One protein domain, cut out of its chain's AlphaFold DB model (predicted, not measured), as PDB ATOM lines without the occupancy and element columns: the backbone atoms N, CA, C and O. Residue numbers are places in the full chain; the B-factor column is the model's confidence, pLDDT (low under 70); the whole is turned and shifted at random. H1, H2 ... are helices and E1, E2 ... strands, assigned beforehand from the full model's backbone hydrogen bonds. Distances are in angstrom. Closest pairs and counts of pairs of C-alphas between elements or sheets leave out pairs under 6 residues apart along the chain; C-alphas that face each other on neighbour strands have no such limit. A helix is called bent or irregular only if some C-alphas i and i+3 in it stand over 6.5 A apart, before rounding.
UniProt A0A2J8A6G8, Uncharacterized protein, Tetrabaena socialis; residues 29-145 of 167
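What this domain is: This is residues 29 to 145 of the 167 residues of an uncharacterized protein of Tetrabaena socialis (UniProt A0A2J8A6G8). A small sheet of three strands has helices on both faces, three layers in all: H1 and H2 on one face, H3 on the other. H4 packs on H3 away from the sheet, and residues 110 to 135 loop round to reach it. The printed part has 117 residues, under half in named elements, with four helices and three strands in the order E1 H1 H2 E2 H3 E3 H4; the sheet runs E2 E1 E3, all parallel, and the class is mixed. It is compact, with a radius of gyration of the C-alphas of 14.8 A and spans of 41 by 29 by 24 A.

How they stand to each other: E1, residues 30 to 35, is the inner strand between E2, residues 84 to 89, and E3, residues 107 to 109. N 32 and O 85 are 2.8 A apart, N 33 and O 107 2.8 A, both within hydrogen-bond range. H1, residues 57 to 63, and H2, residues 67 to 79, form a helical hairpin that only just touches, with 3 pairs of C-alphas within 8 A, the closest Gly 61 and Val 69 at 6.7 A. E1, H1 H2, E2 is a strand-helix-strand unit, parallel neighbour strands joined through helices, with a right-handed crossover; E2, H3, E3 is a split one, with E1 between its strands, also right-handed. H3, residues 92 to 101, has a height over the sheet of 9.0 A, on the opposite face from H2. H4, residues 136 to 143, touches H3 at a steep tilt of 42 degrees, the closest C-alphas being Ser 93 and Phe 139, 5.5 A. Every O i to N i+4 pair is within hydrogen-bond range in H1 and H3, 8 of 9 in H2, and 1 of 4 in H4, where 4 of 5 O i to N i+3 pairs are.

Where its parts are: E1 begins at C-alpha 30 (233.621, 165.126, 181.606) and is 16.0 A long; H2 is 16.3 A, E2 15.8 A, H3 14.7 A. H4, irregular with C-alphas 138 and 141 7.0 A apart, ends at C-alpha 143 (239.750, 147.690, 188.343).

The domain as a whole: The C-alphas farthest apart, Lys 46 and Ser 123, are 45.8 A apart. The printed part has no cut. The links E1 to H1 and E3 to H4 are long. Residues 115 to 124 have pLDDT under 70.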
ATOM      1  N   ALA A  29     230.662 167.823 178.945       92.69
ATOM      2  CA  ALA A  29     231.474 167.946 180.147       92.69
ATOM      3  C   ALA A  29     231.863 166.562 180.689       92.69
ATOM      4  O   ALA A  29     230.996 165.704 180.870       92.69
ATOM      5  N   LEU A  30     233.153 166.353 180.962       95.12
ATOM      6  CA  LEU A  30     233.621 165.126 181.606       95.12
ATOM      7  C   LEU A  30     233.290 165.164 183.093       95.12
ATOM      8  O   LEU A  30     233.468 166.186 183.749       95.12
ATOM      9  N   THR A  31     232.868 164.034 183.644       97.56
ATOM     10  CA  THR A  31     232.751 163.857 185.090       97.56
ATOM     11  C   THR A  31     234.028 163.224 185.628       97.56
ATOM     12  O   THR A  31     234.334 162.069 185.322       97.56
ATOM     13  N   LEU A  32     234.770 163.996 186.419       97.50
ATOM     14  CA  LEU A  32     235.994 163.591 187.099       97.50
ATOM     15  C   LEU A  32     235.649 163.179 188.530       97.50
ATOM     16  O   LEU A  32     235.226 164.010 189.333       97.50
ATOM     17  N   CYS A  33     235.803 161.901 188.847       97.81
ATOM     18  CA  CYS A  33     235.529 161.373 190.176       97.81
ATOM     19  C   CYS A  33     236.776 161.489 191.055       97.81
ATOM     20  O   CYS A  33     237.847 161.005 190.685       97.81
ATOM     21  N   LEU A  34     236.635 162.160 192.198       97.19
ATOM     22  CA  LEU A  34     237.686 162.329 193.199       97.19
ATOM     23  C   LEU A  34     237.340 161.476 194.416       97.19
ATOM     24  O   LEU A  34     236.261 161.640 194.989       97.19
ATOM     25  N   VAL A  35     238.257 160.589 194.799       95.38
ATOM     26  CA  VAL A  35     238.063 159.668 195.927       95.38
ATOM     27  C   VAL A  35     238.551 160.320 197.218       95.38
ATOM     28  O   VAL A  35     239.709 160.726 197.299       95.38
ATOM     29  N   ASP A  36     237.680 160.397 198.220       94.19
ATOM     30  CA  ASP A  36     237.984 160.891 199.561       94.19
ATOM     31  C   ASP A  36     239.085 160.065 200.224       94.19
ATOM     32  O   ASP A  36     239.051 158.832 200.234       94.19
ATOM     33  N   GLY A  37     240.081 160.759 200.771       92.00
ATOM     34  CA  GLY A  37     241.251 160.127 201.358       92.00
ATOM     35  C   GLY A  37     242.428 161.097 201.424       92.00
ATOM     36  O   GLY A  37     243.100 161.307 200.410       92.00
ATOM     37  N   PRO A  38     242.731 161.696 202.591       87.56
ATOM     38  CA  PRO A  38     243.899 162.559 202.715       87.56
ATOM     39  C   PRO A  38     245.197 161.748 202.532       87.56
ATOM     40  O   PRO A  38     245.274 160.603 202.981       87.56
ATOM     41  N   PRO A  39     246.249 162.329 201.923       87.44
ATOM     42  CA  PRO A  39     246.368 163.732 201.509       87.44
ATOM     43  C   PRO A  39     245.833 164.032 200.095       87.44
ATOM     44  O   PRO A  39     245.909 165.175 199.651       87.44
ATOM     45  N   GLU A  40     245.332 163.023 199.380       91.06
ATOM     46  CA  GLU A  40     244.927 163.134 197.974       91.06
ATOM     47  C   GLU A  40     243.678 164.011 197.812       91.06
ATOM     48  O   GLU A  40     243.662 164.927 196.988       91.06
ATOM     49  N   LEU A  41     242.676 163.789 198.665       95.06
ATOM     50  CA  LEU A  41     241.469 164.598 198.746       95.06
ATOM     51  C   LEU A  41     241.002 164.710 200.197       95.06
ATOM     52  O   LEU A  41     240.941 163.723 200.927       95.06
ATOM     53  N   ALA A  42     240.631 165.917 200.601       93.38
ATOM     54  CA  ALA A  42     239.963 166.183 201.861       93.38
ATOM     55  C   ALA A  42     238.868 167.231 201.666       93.38
ATOM     56  O   ALA A  42     238.962 168.121 200.817       93.38
ATOM     57  N   GLN A  43     237.838 167.161 202.499       93.38
ATOM     58  CA  GLN A  43     236.796 168.179 202.538       93.38
ATOM     59  C   GLN A  43     237.254 169.422 203.310       93.38
ATOM     60  O   GLN A  43     238.017 169.350 204.278       93.38
ATOM     61  N   SER A  44     236.741 170.579 202.903       85.81
ATOM     62  CA  SER A  44     236.805 171.815 203.676       85.81
ATOM     63  C   SER A  44     235.987 171.680 204.960       85.81
ATOM     64  O   SER A  44     234.911 171.083 204.980       85.81
ATOM     65  N   THR A  45     236.448 172.307 206.040       78.25
ATOM     66  CA  THR A  45     235.786 172.254 207.355       78.25
ATOM     67  C   THR A  45     234.479 173.048 207.428       78.25
ATOM     68  O   THR A  45     233.752 172.939 208.411       78.25
ATOM     69  N   LYS A  46     234.169 173.864 206.412       79.12
ATOM     70  CA  LYS A  46     233.020 174.785 206.430       79.12
ATOM     71  C   LYS A  46     231.762 174.211 205.788       79.12
ATOM     72  O   LYS A  46     230.656 174.541 206.207       79.12
ATOM     73  N   THR A  47     231.905 173.407 204.738       83.94
ATOM     74  CA  THR A  47     230.763 172.910 203.961       83.94
ATOM     75  C   THR A  47     231.091 171.548 203.381       83.94
ATOM     76  O   THR A  47     231.815 171.444 202.392       83.94
ATOM     77  N   LEU A  48     230.526 170.516 204.004       89.81
ATOM     78  CA  LEU A  48     230.732 169.135 203.593       89.81
ATOM     79  C   LEU A  48     230.084 168.861 202.231       89.81
ATOM     80  O   LEU A  48     229.068 169.463 201.869       89.81
ATOM     81  N   VAL A  49     230.692 167.956 201.476       93.94
ATOM     82  CA  VAL A  49     230.220 167.453 200.186       93.94
ATOM     83  C   VAL A  49     229.616 166.070 200.404       93.94
ATOM     84  O   VAL A  49     230.169 165.247 201.135       93.94
ATOM     85  N   LYS A  50     228.444 165.821 199.819       94.50
ATOM     86  CA  LYS A  50     227.769 164.524 199.924       94.50
ATOM     87  C   LYS A  50     228.337 163.538 198.907       94.50
ATOM     88  O   LYS A  50     228.749 163.925 197.818       94.50
ATOM     89  N   GLU A  51     228.285 162.251 199.240       95.06
ATOM     90  CA  GLU A  51     228.619 161.173 198.303       95.06
ATOM     91  C   GLU A  51     227.854 161.331 196.984       95.06
ATOM     92  O   GLU A  51     226.628 161.473 196.973       95.06
ATOM     93  N   GLY A  52     228.586 161.291 195.870       94.50
ATOM     94  CA  GLY A  52     228.032 161.380 194.526       94.50
ATOM     95  C   GLY A  52     227.607 162.786 194.098       94.50
ATOM     96  O   GLY A  52     227.137 162.931 192.967       94.50
ATOM     97  N   GLU A  53     227.775 163.805 194.946       95.50
ATOM     98  CA  GLU A  53     227.472 165.197 194.609       95.50
ATOM     99  C   GLU A  53     228.344 165.666 193.437       95.50
ATOM    100  O   GLU A  53     229.558 165.445 193.419       95.50
ATOM    101  N   LEU A  54     227.702 166.292 192.447       96.81
ATOM    102  CA  LEU A  54     228.356 166.891 191.288       96.81
ATOM    103  C   LEU A  54     228.589 168.376 191.548       96.81
ATOM    104  O   LEU A  54     227.649 169.108 191.847       96.81
ATOM    105  N   LEU A  55     229.837 168.797 191.394       96.50
ATOM    106  CA  LEU A  55     230.317 170.151 191.615       96.50
ATOM    107  C   LEU A  55     230.924 170.687 190.321       96.50
ATOM    108  O   LEU A  55     231.621 169.963 189.605       96.50
ATOM    109  N   ASN A  56     230.740 171.973 190.046       95.31
ATOM    110  CA  ASN A  56     231.629 172.646 189.102       95.31
ATOM    111  C   ASN A  56     233.010 172.892 189.748       95.31
ATOM    112  O   ASN A  56     233.188 172.749 190.960       95.31
ATOM    113  N   LEU A  57     234.008 173.279 188.951       92.94
ATOM    114  CA  LEU A  57     235.377 173.482 189.450       92.94
ATOM    115  C   LEU A  57     235.494 174.551 190.541       92.94
ATOM    116  O   LEU A  57     236.283 174.388 191.468       92.94
ATOM    117  N   THR A  58     234.708 175.624 190.457       93.31
ATOM    118  CA  THR A  58     234.708 176.690 191.466       93.31
ATOM    119  C   THR A  58     234.168 176.174 192.797       93.31
ATOM    120  O   THR A  58     234.739 176.440 193.853       93.31
ATOM    121  N   GLU A  59     233.079 175.406 192.768       95.50
ATOM    122  CA  GLU A  59     232.512 174.769 193.960       95.50
ATOM    123  C   GLU A  59     233.472 173.742 194.557       95.50
ATOM    124  O   GLU A  59     233.673 173.736 195.772       95.50
ATOM    125  N   ALA A  60     234.100 172.920 193.709       95.44
ATOM    126  CA  ALA A  60     235.107 171.955 194.126       95.44
ATOM    127  C   ALA A  60     236.291 172.652 194.811       95.44
ATOM    128  O   ALA A  60     236.621 172.288 195.932       95.44
ATOM    129  N   GLY A  61     236.859 173.710 194.219       93.56
ATOM    130  CA  GLY A  61     237.980 174.458 194.810       93.56
ATOM    131  C   GLY A  61     237.652 175.181 196.124       93.56
ATOM    132  O   GLY A  61     238.548 175.470 196.910       93.56
ATOM    133  N   ASN A  62     236.373 175.454 196.395       93.94
ATOM    134  CA  ASN A  62     235.935 176.075 197.650       93.94
ATOM    135  C   ASN A  62     235.628 175.058 198.763       93.94
ATOM    136  O   ASN A  62     235.664 175.402 199.950       93.94
ATOM    137  N   ARG A  63     235.252 173.830 198.391       95.56
ATOM    138  CA  ARG A  63     234.706 172.817 199.313       95.56
ATOM    139  C   ARG A  63     235.598 171.596 199.478       95.56
ATOM    140  O   ARG A  63     235.434 170.870 200.453       95.56
ATOM    141  N   LEU A  64     236.536 171.385 198.567       95.62
ATOM    142  CA  LEU A  64     237.497 170.293 198.562       95.62
ATOM    143  C   LEU A  64     238.910 170.872 198.477       95.62
ATOM    144  O   LEU A  64     239.128 171.956 197.940       95.62
ATOM    145  N   GLN A  65     239.872 170.134 199.010       94.00
ATOM    146  CA  GLN A  65     241.289 170.475 198.979       94.00
ATOM    147  C   GLN A  65     242.126 169.204 198.839       94.00
ATOM    148  O   GLN A  65     241.676 168.117 199.199       94.00
ATOM    149  N   GLY A  66     243.354 169.347 198.354       93.31
ATOM    150  CA  GLY A  66     244.277 168.234 198.160       93.31
ATOM    151  C   GLY A  66     244.737 168.111 196.715       93.31
ATOM    152  O   GLY A  66     244.271 168.824 195.822       93.31
ATOM    153  N   LEU A  67     245.661 167.179 196.503       92.62
ATOM    154  CA  LEU A  67     246.364 167.010 195.236       92.62
ATOM    155  C   LEU A  67     245.417 166.736 194.058       92.62
ATOM    156  O   LEU A  67     245.643 167.236 192.957       92.62
ATOM    157  N   SER A  68     244.332 165.999 194.299       94.38
ATOM    158  CA  SER A  68     243.319 165.690 193.291       94.38
ATOM    159  C   SER A  68     242.678 166.942 192.692       94.38
ATOM    160  O   SER A  68     242.540 167.046 191.473       94.38
ATOM    161  N   VAL A  69     242.300 167.912 193.533       95.06
ATOM    162  CA  VAL A  69     241.646 169.158 193.092       95.06
ATOM    163  C   VAL A  69     242.624 170.009 192.287       95.06
ATOM    164  O   VAL A  69     242.279 170.505 191.210       95.06
ATOM    165  N   ASP A  70     243.862 170.114 192.774       93.88
ATOM    166  CA  ASP A  70     244.927 170.867 192.112       93.88
ATOM    167  C   ASP A  70     245.261 170.269 190.741       93.88
ATOM    168  O   ASP A  70     245.367 170.995 189.750       93.88
ATOM    169  N   MET A  71     245.357 168.938 190.652       93.69
ATOM    170  CA  MET A  71     245.624 168.246 189.393       93.69
ATOM    171  C   MET A  71     244.476 168.414 188.398       93.69
ATOM    172  O   MET A  71     244.726 168.645 187.214       93.69
ATOM    173  N   VAL A  72     243.224 168.341 188.858       95.06
ATOM    174  CA  VAL A  72     242.063 168.592 187.998       95.06
ATOM    175  C   VAL A  72     242.097 170.012 187.429       95.06
ATOM    176  O   VAL A  72     241.940 170.191 186.217       95.06
ATOM    177  N   SER A  73     242.351 171.010 188.277       93.81
ATOM    178  CA  SER A  73     242.462 172.409 187.860       93.81
ATOM    179  C   SER A  73     243.611 172.616 186.866       93.81
ATOM    180  O   SER A  73     243.421 173.206 185.803       93.81
ATOM    181  N   ALA A  74     244.796 172.075 187.149       93.12
ATOM    182  CA  ALA A  74     245.950 172.227 186.272       93.12
ATOM    183  C   ALA A  74     245.741 171.523 184.921       93.12
ATOM    184  O   ALA A  74     245.847 172.145 183.867       93.12
ATOM    185  N   VAL A  75     245.414 170.230 184.928       92.44
ATOM    186  CA  VAL A  75     245.388 169.416 183.706       92.44
ATOM    187  C   VAL A  75     244.147 169.703 182.872       92.44
ATOM    188  O   VAL A  75     244.264 170.062 181.701       92.44
ATOM    189  N   PHE A  76     242.958 169.552 183.451       92.06
ATOM    190  CA  PHE A  76     241.721 169.575 182.673       92.06
ATOM    191  C   PHE A  76     241.239 170.991 182.382       92.06
ATOM    192  O   PHE A  76     240.748 171.247 181.284       92.06
ATOM    193  N   HIS A  77     241.407 171.914 183.329       90.00
ATOM    194  CA  HIS A  77     240.949 173.287 183.152       90.00
ATOM    195  C   HIS A  77     241.998 174.188 182.501       90.00
ATOM    196  O   HIS A  77     241.715 174.788 181.470       90.00
ATOM    197  N   GLN A  78     243.201 174.284 183.070       90.88
ATOM    198  CA  GLN A  78     244.194 175.258 182.604       90.88
ATOM    199  C   GLN A  78     244.914 174.807 181.333       90.88
ATOM    200  O   GLN A  78     245.106 175.613 180.427       90.88
ATOM    201  N   ILE A  79     245.324 173.536 181.261       91.12
ATOM    202  CA  ILE A  79     246.112 173.044 180.126       91.12
ATOM    203  C   ILE A  79     245.210 172.570 178.979       91.12
ATOM    204  O   ILE A  79     245.410 172.978 177.837       91.12
ATOM    205  N   LEU A  80     244.225 171.710 179.260       90.81
ATOM    206  CA  LEU A  80     243.337 171.163 178.226       90.81
ATOM    207  C   LEU A  80     242.182 172.105 177.859       90.81
ATOM    208  O   LEU A  80     241.680 172.040 176.738       90.81
ATOM    209  N   GLY A  81     241.739 172.965 178.781       91.31
ATOM    210  CA  GLY A  81     240.576 173.830 178.560       91.31
ATOM    211  C   GLY A  81     239.265 173.058 178.382       91.31
ATOM    212  O   GLY A  81     238.349 173.543 177.719       91.31
ATOM    213  N   TRP A  82     239.173 171.838 178.917       92.62
ATOM    214  CA  TRP A  82     238.006 170.979 178.740       92.62
ATOM    215  C   TRP A  82     236.901 171.321 179.745       92.62
ATOM    216  O   TRP A  82     237.190 171.632 180.905       92.62
ATOM    217  N   PRO A  83     235.621 171.234 179.342       92.81
ATOM    218  CA  PRO A  83     234.516 171.351 180.281       92.81
ATOM    219  C   PRO A  83     234.503 170.127 181.204       92.81
ATOM    220  O   PRO A  83     234.477 168.990 180.730       92.81
ATOM    221  N   VAL A  84     234.508 170.348 182.520       95.56
ATOM    222  CA  VAL A  84     234.518 169.263 183.510       95.56
ATOM    223  C   VAL A  84     233.622 169.560 184.706       95.56
ATOM    224  O   VAL A  84     233.470 170.710 185.119       95.56
ATOM    225  N   ASN A  85     233.074 168.494 185.279       97.25
ATOM    226  CA  ASN A  85     232.439 168.461 186.588       97.25
ATOM    227  C   ASN A  85     233.248 167.544 187.504       97.25
ATOM    228  O   ASN A  85     233.824 166.555 187.054       97.25
ATOM    229  N   VAL A  86     233.249 167.848 188.793       97.88
ATOM    230  CA  VAL A  86     233.864 167.034 189.836       97.88
ATOM    231  C   VAL A  86     232.772 166.265 190.562       97.88
ATOM    232  O   VAL A  86     231.799 166.861 191.017       97.88
ATOM    233  N   ARG A  87     232.929 164.950 190.695       97.81
ATOM    234  CA  ARG A  87     232.089 164.121 191.561       97.81
ATOM    235  C   ARG A  87     232.895 163.697 192.777       97.81
ATOM    236  O   ARG A  87     233.941 163.073 192.628       97.81
ATOM    237  N   TYR A  88     232.398 164.007 193.964       96.81
ATOM    238  CA  TYR A  88     232.991 163.523 195.209       96.81
ATOM    239  C   TYR A  88     232.542 162.083 195.488       96.81
ATOM    240  O   TYR A  88     231.343 161.793 195.410       96.81
ATOM    241  N   THR A  89     233.480 161.189 195.804       95.75
ATOM    242  CA  THR A  89     233.195 159.784 196.125       95.75
ATOM    243  C   THR A  89     233.991 159.305 197.340       95.75
ATOM    244  O   THR A  89     235.044 159.846 197.649       95.75
ATOM    245  N   THR A  90     233.509 158.280 198.041       91.31
ATOM    246  CA  THR A  90     234.128 157.732 199.273       91.31
ATOM    247  C   THR A  90     234.549 156.266 199.143       91.31
ATOM    248  O   THR A  90     235.284 155.752 199.982       91.31
ATOM    249  N   GLY A  91     234.109 155.566 198.091       88.25
ATOM    250  CA  GLY A  91     234.404 154.147 197.873       88.25
ATOM    251  C   GLY A  91     235.433 153.917 196.769       88.25
ATOM    252  O   GLY A  91     235.053 153.868 195.604       88.25
ATOM    253  N   PHE A  92     236.699 153.687 197.131       88.06
ATOM    254  CA  PHE A  92     237.820 153.516 196.190       88.06
ATOM    255  C   PHE A  92     237.541 152.505 195.061       88.06
ATOM    256  O   PHE A  92     237.409 152.892 193.898       88.06
ATOM    257  N   SER A  93     237.377 151.220 195.385       85.44
ATOM    258  CA  SER A  93     237.215 150.143 194.393       85.44
ATOM    259  C   SER A  93     235.935 150.308 193.569       85.44
ATOM    260  O   SER A  93     235.930 150.105 192.355       85.44
ATOM    261  N   LYS A  94     234.851 150.769 194.211       87.62
ATOM    262  CA  LYS A  94     233.578 151.071 193.546       87.62
ATOM    263  C   LYS A  94     233.726 152.203 192.527       87.62
ATOM    264  O   LYS A  94     233.219 152.081 191.418       87.62
ATOM    265  N   THR A  95     234.421 153.287 192.867       92.25
ATOM    266  CA  THR A  95     234.643 154.421 191.956       92.25
ATOM    267  C   THR A  95     235.517 154.030 190.759       92.25
ATOM    268  O   THR A  95     235.236 154.420 189.620       92.25
ATOM    269  N   LEU A  96     236.534 153.193 190.977       89.88
ATOM    270  CA  LEU A  96     237.331 152.629 189.887       89.88
ATOM    271  C   LEU A  96     236.483 151.742 188.966       89.88
ATOM    272  O   LEU A  96     236.547 151.886 187.745       89.88
ATOM    273  N   TYR A  97     235.624 150.894 189.532       87.62
ATOM    274  CA  TYR A  97     234.670 150.108 188.750       87.62
ATOM    275  C   TYR A  97     233.697 150.988 187.953       87.62
ATOM    276  O   TYR A  97     233.510 150.770 186.758       87.62
ATOM    277  N   GLN A  98     233.127 152.023 188.574       90.88
ATOM    278  CA  GLN A  98     232.254 152.991 187.901       90.88
ATOM    279  C   GLN A  98     232.951 153.655 186.712       90.88
ATOM    280  O   GLN A  98     232.355 153.803 185.649       90.88
ATOM    281  N   THR A  99     234.240 153.970 186.851       92.69
ATOM    282  CA  THR A  99     235.060 154.479 185.740       92.69
ATOM    283  C   THR A  99     235.211 153.441 184.635       92.69
ATOM    284  O   THR A  99     235.050 153.760 183.460       92.69
ATOM    285  N   ARG A 100     235.467 152.178 185.000       88.50
ATOM    286  CA  ARG A 100     235.647 151.074 184.048       88.50
ATOM    287  C   ARG A 100     234.414 150.847 183.174       88.50
ATOM    288  O   ARG A 100     234.571 150.503 182.000       88.50
ATOM    289  N   VAL A 101     233.220 151.003 183.742       88.31
ATOM    290  CA  VAL A 101     231.942 150.794 183.040       88.31
ATOM    291  C   VAL A 101     231.322 152.086 182.499       88.31
ATOM    292  O   VAL A 101     230.301 152.026 181.820       88.31
ATOM    293  N   GLY A 102     231.930 153.246 182.770       88.50
ATOM    294  CA  GLY A 102     231.413 154.555 182.363       88.50
ATOM    295  C   GLY A 102     230.145 154.994 183.105       88.50
ATOM    296  O   GLY A 102     229.383 155.807 182.584       88.50
ATOM    297  N   ASP A 103     229.899 154.469 184.308       89.75
ATOM    298  CA  ASP A 103     228.729 154.803 185.127       89.75
ATOM    299  C   ASP A 103     229.003 156.042 185.985       89.75
ATOM    300  O   ASP A 103     229.552 155.974 187.084       89.75
ATOM    301  N   GLY A 104     228.663 157.213 185.446       91.19
ATOM    302  CA  GLY A 104     228.726 158.478 186.179       91.19
ATOM    303  C   GLY A 104     230.137 158.998 186.486       91.19
ATOM    304  O   GLY A 104     230.237 160.088 187.055       91.19
ATOM    305  N   CYS A 105     231.188 158.275 186.084       94.69
ATOM    306  CA  CYS A 105     232.601 158.650 186.156       94.69
ATOM    307  C   CYS A 105     233.263 158.427 184.787       94.69
ATOM    308  O   CYS A 105     233.300 157.303 184.296       94.69
ATOM    309  N   ASN A 106     233.805 159.484 184.174       95.19
ATOM    310  CA  ASN A 106     234.591 159.363 182.939       95.19
ATOM    311  C   ASN A 106     236.072 159.120 183.237       95.19
ATOM    312  O   ASN A 106     236.731 158.362 182.537       95.19
ATOM    313  N   VAL A 107     236.585 159.780 184.273       94.88
ATOM    314  CA  VAL A 107     237.960 159.642 184.755       94.88
ATOM    315  C   VAL A 107     237.910 159.638 186.273       94.88
ATOM    316  O   VAL A 107     237.195 160.450 186.859       94.88
ATOM    317  N   THR A 108     238.688 158.766 186.906       94.81
ATOM    318  CA  THR A 108     238.936 158.846 188.346       94.81
ATOM    319  C   THR A 108     240.327 159.378 188.606       94.81
ATOM    320  O   THR A 108     241.302 158.923 188.008       94.81
ATOM    321  N   VAL A 109     240.402 160.336 189.520       94.19
ATOM    322  CA  VAL A 109     241.647 160.894 190.026       94.19
ATOM    323  C   VAL A 109     241.792 160.453 191.477       94.19
ATOM    324  O   VAL A 109     240.971 160.776 192.331       94.19
ATOM    325  N   THR A 110     242.809 159.634 191.724       90.94
ATOM    326  CA  THR A 110     243.134 159.099 193.045       90.94
ATOM    327  C   THR A 110     244.567 158.572 193.051       90.94
ATOM    328  O   THR A 110     245.130 158.241 191.999       90.94
ATOM    329  N   SER A 111     245.146 158.436 194.239       86.56
ATOM    330  CA  SER A 111     246.405 157.734 194.433       86.56
ATOM    331  C   SER A 111     246.168 156.225 194.359       86.56
ATOM    332  O   SER A 111     245.614 155.626 195.281       86.56
ATOM    333  N   ILE A 112     246.617 155.594 193.278       82.06
ATOM    334  CA  ILE A 112     246.600 154.137 193.131       82.06
ATOM    335  C   ILE A 112     248.017 153.612 192.930       82.06
ATOM    336  O   ILE A 112     248.761 154.069 192.057       82.06
ATOM    337  N   PHE A 113     248.391 152.609 193.725       78.25
ATOM    338  CA  PHE A 113     249.572 151.821 193.422       78.25
ATOM    339  C   PHE A 113     249.267 151.036 192.148       78.25
ATOM    340  O   PHE A 113     248.377 150.186 192.145       78.25
ATOM    341  N   LYS A 114     249.984 151.327 191.055       73.19
ATOM    342  CA  LYS A 114     249.899 150.576 189.793       73.19
ATOM    343  C   LYS A 114     250.527 149.197 189.989       73.19
ATOM    344  O   LYS A 114     251.602 148.895 189.484       73.19
ATOM    345  N   ALA A 115     249.860 148.395 190.804       60.09
ATOM    346  CA  ALA A 115     250.315 147.107 191.286       60.09
ATOM    347  C   ALA A 115     249.983 145.983 190.320       60.09
ATOM    348  O   ALA A 115     250.428 144.871 190.588       60.09
ATOM    349  N   ALA A 116     249.149 146.270 189.302       53.66
ATOM    350  CA  ALA A 116     248.363 145.311 188.537       53.66
ATOM    351  C   ALA A 116     249.116 143.992 188.376       53.66
ATOM    352  O   ALA A 116     249.952 143.819 187.483       53.66
ATOM    353  N   ARG A 117     248.830 143.054 189.286       53.22
ATOM    354  CA  ARG A 117     249.261 141.684 189.105       53.22
ATOM    355  C   ARG A 117     248.405 141.201 187.951       53.22
ATOM    356  O   ARG A 117     247.191 141.074 188.088       53.22
ATOM    357  N   ARG A 118     249.038 140.969 186.803       47.62
ATOM    358  CA  ARG A 118     248.383 140.391 185.620       47.62
ATOM    359  C   ARG A 118     247.643 139.084 185.945       47.62
ATOM    360  O   ARG A 118     246.733 138.726 185.220       47.62
ATOM    361  N   GLU A 119     248.009 138.415 187.039       53.34
ATOM    362  CA  GLU A 119     247.394 137.182 187.545       53.34
ATOM    363  C   GLU A 119     246.000 137.379 188.171       53.34
ATOM    364  O   GLU A 119     245.204 136.449 188.169       53.34
ATOM    365  N   THR A 120     245.688 138.569 188.698       55.25
ATOM    366  CA  THR A 120     244.364 138.898 189.276       55.25
ATOM    367  C   THR A 120     243.373 139.434 188.250       55.25
ATOM    368  O   THR A 120     242.189 139.553 188.550       55.25
ATOM    369  N   CYS A 121     243.847 139.759 187.049       63.88
ATOM    370  CA  CYS A 121     242.990 140.183 185.957       63.88
ATOM    371  C   CYS A 121     242.505 138.971 185.187       63.88
ATOM    372  O   CYS A 121     243.309 138.155 184.734       63.88
ATOM    373  N   ASP A 122     241.203 138.910 184.936       63.78
ATOM    374  CA  ASP A 122     240.743 138.132 183.800       63.78
ATOM    375  C   ASP A 122     241.378 138.717 182.529       63.78
ATOM    376  O   ASP A 122     241.212 139.897 182.222       63.78
ATOM    377  N   SER A 123     242.111 137.888 181.784       63.97
ATOM    378  CA  SER A 123     242.706 138.264 180.496       63.97
ATOM    379  C   SER A 123     241.679 138.793 179.487       63.97
ATOM    380  O   SER A 123     242.044 139.560 178.596       63.97
ATOM    381  N   ALA A 124     240.406 138.407 179.634       69.19
ATOM    382  CA  ALA A 124     239.306 138.889 178.810       69.19
ATOM    383  C   ALA A 124     238.657 140.180 179.346       69.19
ATOM    384  O   ALA A 124     237.773 140.728 178.687       69.19
ATOM    385  N   CYS A 125     239.098 140.694 180.503       75.56
ATOM    386  CA  CYS A 125     238.580 141.911 181.128       75.56
ATOM    387  C   CYS A 125     237.047 141.930 181.229       75.56
ATOM    388  O   CYS A 125     236.415 142.974 180.999       75.56
ATOM    389  N   THR A 126     236.454 140.767 181.521       80.31
ATOM    390  CA  THR A 126     235.000 140.613 181.557       80.31
ATOM    391  C   THR A 126     234.399 141.377 182.726       80.31
ATOM    392  O   THR A 126     234.982 141.492 183.801       80.31
ATOM    393  N   LEU A 127     233.218 141.945 182.492       80.88
ATOM    394  CA  LEU A 127     232.428 142.582 183.536       80.88
ATOM    395  C   LEU A 127     231.505 141.543 184.179       80.88
ATOM    396  O   LEU A 127     231.054 140.618 183.496       80.88
ATOM    397  N   PRO A 128     231.179 141.700 185.469       77.12
ATOM    398  CA  PRO A 128     230.226 140.824 186.120       77.12
ATOM    399  C   PRO A 128     228.842 141.014 185.493       77.12
ATOM    400  O   PRO A 128     228.469 142.139 185.148       77.12
ATOM    401  N   PRO A 129     228.043 139.940 185.385       74.25
ATOM    402  CA  PRO A 129     226.711 140.012 184.793       74.25
ATOM    403  C   PRO A 129     225.726 140.861 185.612       74.25
ATOM    404  O   PRO A 129     224.731 141.324 185.063       74.25
ATOM    405  N   ASP A 130     225.982 141.070 186.909       80.12
ATOM    406  CA  ASP A 130     225.136 141.873 187.793       80.12
ATOM    407  C   ASP A 130     225.979 142.646 188.821       80.12
ATOM    408  O   ASP A 130     226.405 142.105 189.843       80.12
ATOM    409  N   ALA A 131     226.210 143.931 188.543       78.12
ATOM    410  CA  ALA A 131     226.988 144.825 189.398       78.12
ATOM    411  C   ALA A 131     226.310 145.134 190.743       78.12
ATOM    412  O   ALA A 131     226.988 145.507 191.697       78.12
ATOM    413  N   SER A 132     224.984 144.971 190.839       80.44
ATOM    414  CA  SER A 132     224.229 145.294 192.058       80.44
ATOM    415  C   SER A 132     224.538 144.350 193.223       80.44
ATOM    416  O   SER A 132     224.262 144.678 194.376       80.44
ATOM    417  N   LYS A 133     225.137 143.193 192.920       79.06
ATOM    418  CA  LYS A 133     225.560 142.184 193.894       79.06
ATOM    419  C   LYS A 133     226.980 142.386 194.409       79.06
ATOM    420  O   LYS A 133     227.382 141.658 195.307       79.06
ATOM    421  N   LEU A 134     227.731 143.326 193.838       80.06
ATOM    422  CA  LEU A 134     229.105 143.597 194.243       80.06
ATOM    423  C   LEU A 134     229.136 144.613 195.382       80.06
ATOM    424  O   LEU A 134     228.388 145.595 195.393       80.06
ATOM    425  N   SER A 135     230.056 144.411 196.316       76.31
ATOM    426  CA  SER A 135     230.304 145.316 197.429       76.31
ATOM    427  C   SER A 135     231.796 145.411 197.744       76.31
ATOM    428  O   SER A 135     232.508 144.415 197.729       76.31
ATOM    429  N   GLY A 136     232.282 146.622 198.036       74.06
ATOM    430  CA  GLY A 136     233.654 146.848 198.508       74.06
ATOM    431  C   GLY A 136     234.732 146.169 197.654       74.06
ATOM    432  O   GLY A 136     234.989 146.586 196.526       74.06
ATOM    433  N   GLU A 137     235.351 145.127 198.210       72.00
ATOM    434  CA  GLU A 137     236.449 144.364 197.603       72.00
ATOM    435  C   GLU A 137     236.029 143.562 196.358       72.00
ATOM    436  O   GLU A 137     236.870 143.284 195.505       72.00
ATOM    437  N   ASP A 138     234.733 143.271 196.182       73.75
ATOM    438  CA  ASP A 138     234.209 142.549 195.009       73.75
ATOM    439  C   ASP A 138     234.474 143.292 193.686       73.75
ATOM    440  O   ASP A 138     234.412 142.704 192.605       73.75
ATOM    441  N   PHE A 139     234.758 144.596 193.756       74.25
ATOM    442  CA  PHE A 139     235.078 145.420 192.596       74.25
ATOM    443  C   PHE A 139     236.540 145.292 192.138       74.25
ATOM    444  O   PHE A 139     236.817 145.539 190.962       74.25
ATOM    445  N   GLU A 140     237.464 144.902 193.023       74.31
ATOM    446  CA  GLU A 140     238.915 144.899 192.767       74.31
ATOM    447  C   GLU A 140     239.348 144.094 191.528       74.31
ATOM    448  O   GLU A 140     240.144 144.615 190.745       74.31
ATOM    449  N   PRO A 141     238.806 142.891 191.243       74.62
ATOM    450  CA  PRO A 141     239.197 142.132 190.049       74.62
ATOM    451  C   PRO A 141     238.937 142.872 188.726       74.62
ATOM    452  O   PRO A 141     239.570 142.587 187.712       74.62
ATOM    453  N   TYR A 142     238.019 143.840 188.730       74.06
ATOM    454  CA  TYR A 142     237.589 144.572 187.540       74.06
ATOM    455  C   TYR A 142     238.304 145.920 187.367       74.06
ATOM    456  O   TYR A 142     238.218 146.525 186.294       74.06
ATOM    457  N   THR A 143     239.023 146.404 188.389       74.69
ATOM    458  CA  THR A 143     239.750 147.690 188.343       74.69
ATOM    459  C   THR A 143     241.035 147.598 187.523       74.69
ATOM    460  O   THR A 143     241.519 148.597 186.996       74.69
ATOM    461  N   CYS A 144     241.586 146.396 187.363       74.56
ATOM    462  CA  CYS A 144     242.873 146.210 186.708       74.56
ATOM    463  C   CYS A 144     242.826 146.328 185.172       74.56
ATOM    464  O   CYS A 144     243.872 146.417 184.533       74.56
ATOM    465  N   CYS A 145     241.624 146.392 184.592       78.25
ATOM    466  CA  CYS A 145     241.379 146.645 183.169       78.25
ATOM    467  C   CYS A 145     241.079 148.124 182.868       78.25
ATOM    468  O   CYS A 145     240.362 148.434 181.917       78.25
TER     469      CYS A 145